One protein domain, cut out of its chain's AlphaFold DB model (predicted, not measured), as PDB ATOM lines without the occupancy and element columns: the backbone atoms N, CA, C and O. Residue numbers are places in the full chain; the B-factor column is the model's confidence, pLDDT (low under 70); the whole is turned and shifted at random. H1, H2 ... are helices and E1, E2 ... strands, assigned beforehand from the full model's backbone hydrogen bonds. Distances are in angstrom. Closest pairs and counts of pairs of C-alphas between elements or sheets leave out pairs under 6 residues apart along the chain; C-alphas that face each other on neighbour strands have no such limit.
ATOM      1  N   ALA A 633      16.514  29.496 121.051       81.62
ATOM      2  CA  ALA A 633      16.455  28.082 120.651       81.62
ATOM      3  C   ALA A 633      15.479  27.216 121.482       81.62
ATOM      4  O   ALA A 633      15.206  26.050 121.148       81.62
ATOM      5  N   VAL A 634      14.942  27.777 122.571       82.72
ATOM      6  CA  VAL A 634      13.995  27.123 123.485       82.72
ATOM      7  C   VAL A 634      12.609  26.944 122.852       82.72
ATOM      8  O   VAL A 634      11.936  25.950 123.133       82.72
ATOM      9  N   HIS A 635      12.176  27.853 121.976       82.04
ATOM     10  CA  HIS A 635      10.843  27.796 121.369       82.04
ATOM     11  C   HIS A 635      10.758  26.695 120.294       82.04
ATOM     12  O   HIS A 635      11.589  26.641 119.387       82.04
ATOM     13  N   LYS A 636       9.752  25.806 120.393       77.39
ATOM     14  CA  LYS A 636       9.564  24.631 119.503       77.39
ATOM     15  C   LYS A 636       8.359  24.716 118.564       77.39
ATOM     16  O   LYS A 636       8.237  23.889 117.671       77.39
ATOM     17  N   LEU A 637       7.469  25.680 118.782       79.57
ATOM     18  CA  LEU A 637       6.335  25.971 117.907       79.57
ATOM     19  C   LEU A 637       6.588  27.311 117.215       79.57
ATOM     20  O   LEU A 637       7.064  28.253 117.855       79.57
ATOM     21  N   CYS A 638       6.213  27.416 115.940       80.75
ATOM     22  CA  CYS A 638       6.361  28.647 115.158       80.75
ATOM     23  C   CYS A 638       5.722  29.845 115.875       80.75
ATOM     24  O   CYS A 638       6.362  30.875 116.074       80.75
ATOM     25  N   THR A 639       4.489  29.677 116.360       77.72
ATOM     26  CA  THR A 639       3.748  30.720 117.082       77.72
ATOM     27  C   THR A 639       4.491  31.207 118.325       77.72
ATOM     28  O   THR A 639       4.575  32.408 118.550       77.72
ATOM     29  N   GLN A 640       5.114  30.304 119.088       80.80
ATOM     30  CA  GLN A 640       5.889  30.654 120.283       80.80
ATOM     31  C   GLN A 640       7.177  31.416 119.959       80.80
ATOM     32  O   GLN A 640       7.559  32.306 120.712       80.80
ATOM     33  N   CYS A 641       7.845  31.068 118.857       84.56
ATOM     34  CA  CYS A 641       9.088  31.709 118.445       84.56
ATOM     35  C   CYS A 641       8.864  33.169 118.036       84.56
ATOM     36  O   CYS A 641       9.476  34.078 118.594       84.56
ATOM     37  N   VAL A 642       7.932  33.398 117.105       78.94
ATOM     38  CA  VAL A 642       7.710  34.722 116.499       78.94
ATOM     39  C   VAL A 642       6.982  35.674 117.462       78.94
ATOM     40  O   VAL A 642       7.104  36.892 117.355       78.94
ATOM     41  N   GLN A 643       6.249  35.136 118.444       78.96
ATOM     42  CA  GLN A 643       5.625  35.918 119.522       78.96
ATOM     43  C   GLN A 643       6.562  36.160 120.722       78.96
ATOM     44  O   GLN A 643       6.155  36.797 121.696       78.96
ATOM     45  N   SER A 644       7.808  35.672 120.681       79.67
ATOM     46  CA  SER A 644       8.770  35.834 121.772       79.67
ATOM     47  C   SER A 644       9.147  37.302 122.005       79.67
ATOM     48  O   SER A 644       9.345  38.086 121.072       79.67
ATOM     49  N   LYS A 645       9.330  37.680 123.278       84.45
ATOM     50  CA  LYS A 645       9.722  39.042 123.689       84.45
ATOM     51  C   LYS A 645      11.102  39.453 123.145       84.45
ATOM     52  O   LYS A 645      11.401  40.646 123.086       84.45
ATOM     53  N   TRP A 646      11.930  38.485 122.748       84.76
ATOM     54  CA  TRP A 646      13.323  38.692 122.335       84.76
ATOM     55  C   TRP A 646      13.516  38.947 120.838       84.76
ATOM     56  O   TRP A 646      14.658  39.123 120.421       84.76
ATOM     57  N   ARG A 647      12.426  39.021 120.054       77.98
ATOM     58  CA  ARG A 647      12.455  39.203 118.589       77.98
ATOM     59  C   ARG A 647      13.248  38.091 117.888       77.98
ATOM     60  O   ARG A 647      14.222  38.361 117.198       77.98
ATOM     61  N   CYS A 648      12.847  36.849 118.144       82.87
ATOM     62  CA  CYS A 648      13.410  35.666 117.501       82.87
ATOM     63  C   CYS A 648      12.730  35.390 116.146       82.87
ATOM     64  O   CYS A 648      11.568  35.747 115.955       82.87
ATOM     65  N   ASP A 649      13.428  34.682 115.260       77.68
ATOM     66  CA  ASP A 649      12.987  34.296 113.918       77.68
ATOM     67  C   ASP A 649      12.824  32.767 113.801       77.68
ATOM     68  O   ASP A 649      13.586  32.001 114.394       77.68
ATOM     69  N   TRP A 650      11.831  32.296 113.035       77.42
ATOM     70  CA  TRP A 650      11.553  30.862 112.837       77.42
ATOM     71  C   TRP A 650      12.012  30.368 111.459       77.42
ATOM     72  O   TRP A 650      11.540  30.875 110.438       77.42
ATOM     73  N   CYS A 651      12.852  29.329 111.416       75.02
ATOM     74  CA  CYS A 651      13.225  28.646 110.174       75.02
ATOM     75  C   CYS A 651      12.173  27.578 109.816       75.02
ATOM     76  O   CYS A 651      12.043  26.566 110.506       75.02
ATOM     77  N   LEU A 652      11.435  27.788 108.720       68.39
ATOM     78  CA  LEU A 652      10.363  26.899 108.232       68.39
ATOM     79  C   LEU A 652      10.829  25.469 107.928       68.39
ATOM     80  O   LEU A 652      10.197  24.518 108.379       68.39
ATOM     81  N   GLU A 653      11.922  25.333 107.175       66.61
ATOM     82  CA  GLU A 653      12.462  24.040 106.725       66.61
ATOM     83  C   GLU A 653      13.143  23.281 107.874       66.61
ATOM     84  O   GLU A 653      12.938  22.080 108.043       66.61
ATOM     85  N   ASP A 654      13.888  23.998 108.721       69.60
ATOM     86  CA  ASP A 654      14.636  23.397 109.831       69.60
ATOM     87  C   ASP A 654      13.751  23.117 111.061       69.60
ATOM     88  O   ASP A 654      14.105  22.301 111.910       69.60
ATOM     89  N   SER A 655      12.581  23.762 111.169       73.29
ATOM     90  CA  SER A 655      11.709  23.718 112.356       73.29
ATOM     91  C   SER A 655      12.423  24.153 113.652       73.29
ATOM     92  O   SER A 655      12.244  23.545 114.711       73.29
ATOM     93  N   VAL A 656      13.249  25.208 113.569       77.56
ATOM     94  CA  VAL A 656      14.049  25.755 114.686       77.56
ATOM     95  C   VAL A 656      13.838  27.268 114.832       77.56
ATOM     96  O   VAL A 656      13.711  27.984 113.842       77.56
ATOM     97  N   CYS A 657      13.830  27.756 116.076       82.77
ATOM     98  CA  CYS A 657      13.798  29.179 116.423       82.77
ATOM     99  C   CYS A 657      15.218  29.731 116.648       82.77
ATOM    100  O   CYS A 657      15.975  29.163 117.436       82.77
ATOM    101  N   ILE A 658      15.580  30.835 115.993       81.24
ATOM    102  CA  ILE A 658      16.925  31.437 116.014       81.24
ATOM    103  C   ILE A 658      16.871  32.964 116.210       81.24
ATOM    104  O   ILE A 658      15.800  33.559 116.206       81.24
ATOM    105  N   ARG A 659      18.024  33.609 116.442       72.37
ATOM    106  CA  ARG A 659      18.142  35.078 116.590       72.37
ATOM    107  C   ARG A 659      18.510  35.788 115.284       72.37
ATOM    108  O   ARG A 659      18.178  36.950 115.118       72.37
ATOM    109  N   ASP A 660      19.308  35.128 114.447       66.61
ATOM    110  CA  ASP A 660      19.996  35.743 113.311       66.61
ATOM    111  C   ASP A 660      19.572  35.042 112.024       66.61
ATOM    112  O   ASP A 660      19.848  33.855 111.852       66.61
ATOM    113  N   VAL A 661      18.896  35.768 111.134       59.65
ATOM    114  CA  VAL A 661      18.312  35.247 109.883       59.65
ATOM    115  C   VAL A 661      19.361  34.552 109.003       59.65
ATOM    116  O   VAL A 661      19.037  33.615 108.273       59.65
ATOM    117  N   ASP A 662      20.628  34.947 109.142       63.45
ATOM    118  CA  ASP A 662      21.781  34.442 108.393       63.45
ATOM    119  C   ASP A 662      22.130  32.961 108.683       63.45
ATOM    120  O   ASP A 662      23.011  32.403 108.031       63.45
ATOM    121  N   VAL A 663      21.454  32.306 109.641       64.71
ATOM    122  CA  VAL A 663      21.757  30.927 110.086       64.71
ATOM    123  C   VAL A 663      20.747  29.872 109.586       64.71
ATOM    124  O   VAL A 663      21.007  28.680 109.741       64.71
ATOM    125  N   CYS A 664      19.618  30.243 108.960       65.47
ATOM    126  CA  CYS A 664      18.692  29.246 108.387       65.47
ATOM    127  C   CYS A 664      19.310  28.536 107.163       65.47
ATOM    128  O   CYS A 664      19.922  29.175 106.303       65.47
ATOM    129  N   SER A 665      19.110  27.221 107.037       57.61
ATOM    130  CA  SER A 665      19.665  26.429 105.930       57.61
ATOM    131  C   SER A 665      19.028  26.809 104.572       57.61
ATOM    132  O   SER A 665      17.808  26.898 104.468       57.61
ATOM    133  N   LEU A 677       9.674  34.598 108.607       53.07
ATOM    134  CA  LEU A 677       8.218  34.703 108.721       53.07
ATOM    135  C   LEU A 677       7.792  35.853 109.648       53.07
ATOM    136  O   LEU A 677       7.943  35.768 110.864       53.07
ATOM    137  N   LEU A 678       7.131  36.873 109.090       53.04
ATOM    138  CA  LEU A 678       6.257  37.764 109.862       53.04
ATOM    139  C   LEU A 678       5.166  36.939 110.573       53.04
ATOM    140  O   LEU A 678       4.674  35.953 110.013       53.04
ATOM    141  N   SER A 679       4.741  37.383 111.764       53.30
ATOM    142  CA  SER A 679       3.783  36.724 112.682       53.30
ATOM    143  C   SER A 679       2.543  36.086 112.036       53.30
ATOM    144  O   SER A 679       1.962  35.163 112.595       53.30
ATOM    145  N   ASN A 680       2.136  36.555 110.855       60.64
ATOM    146  CA  ASN A 680       0.923  36.148 110.143       60.64
ATOM    147  C   ASN A 680       1.069  34.870 109.298       60.64
ATOM    148  O   ASN A 680       0.161  34.525 108.541       60.64
ATOM    149  N   SER A 681       2.204  34.174 109.378       67.32
ATOM    150  CA  SER A 681       2.508  33.073 108.461       67.32
ATOM    151  C   SER A 681       2.797  31.715 109.113       67.32
ATOM    152  O   SER A 681       3.136  30.780 108.393       67.32
ATOM    153  N   CYS A 682       2.601  31.568 110.426       76.36
ATOM    154  CA  CYS A 682       2.698  30.269 111.102       76.36
ATOM    155  C   CYS A 682       1.478  29.354 110.809       76.36
ATOM    156  O   CYS A 682       0.341  29.850 110.812       76.36
ATOM    157  N   PRO A 683       1.680  28.032 110.608       77.46
ATOM    158  CA  PRO A 683       0.617  27.020 110.680       77.46
ATOM    159  C   PRO A 683       0.004  26.985 112.089       77.46
ATOM    160  O   PRO A 683       0.760  26.915 113.057       77.46
TER     161      PRO A 683
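Overview. This is residues 633 to 665 and 677 to 683 of the 1911 residues of the protein "PSI and Plexin cytopl and Sema and TIG domain con taining protein" of Trichuris trichiura (UniProt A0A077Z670). There is little regular structure: a small, rounded mass of loops holds a two-strand hairpin, E1 and E2, with a short helix, H1, beside it. The 40 printed residues have 11 in named elements, in the order H1, E1, E2, of mixed class, with an antiparallel sheet E1 - E2. The whole is compact, radius of gyration of the C-alphas 8.8 A, spanning 21 by 20 by 16 A.

Arrangement. H1, residues 638 to 642, has its O i to N i+4 pair within hydrogen-bond range. Its closest C-alphas to E1, residues 649 to 651, are those of Val 642 and Asp 649, 5.9 A apart. E1 and E2, residues 656 to 658, form a hairpin, at 146 degrees, with N 649 and O 658 at 2.8 A.

Along the chain. H1 begins at C-alpha 638 (6.361, 28.647, 115.158) and is 6.4 A long. E1 is 6.8 A long. E2, 6.5 A long, ends at C-alpha 658 (16.925, 31.437, 116.014).

Size, cuts and confidence. Residues 666 to 676 are not printed; C-alphas 665 and 677 are 14.4 A apart. No link is long. Residues 652 to 654, 660 to 665 and 677 to 681 have pLDDT under 70.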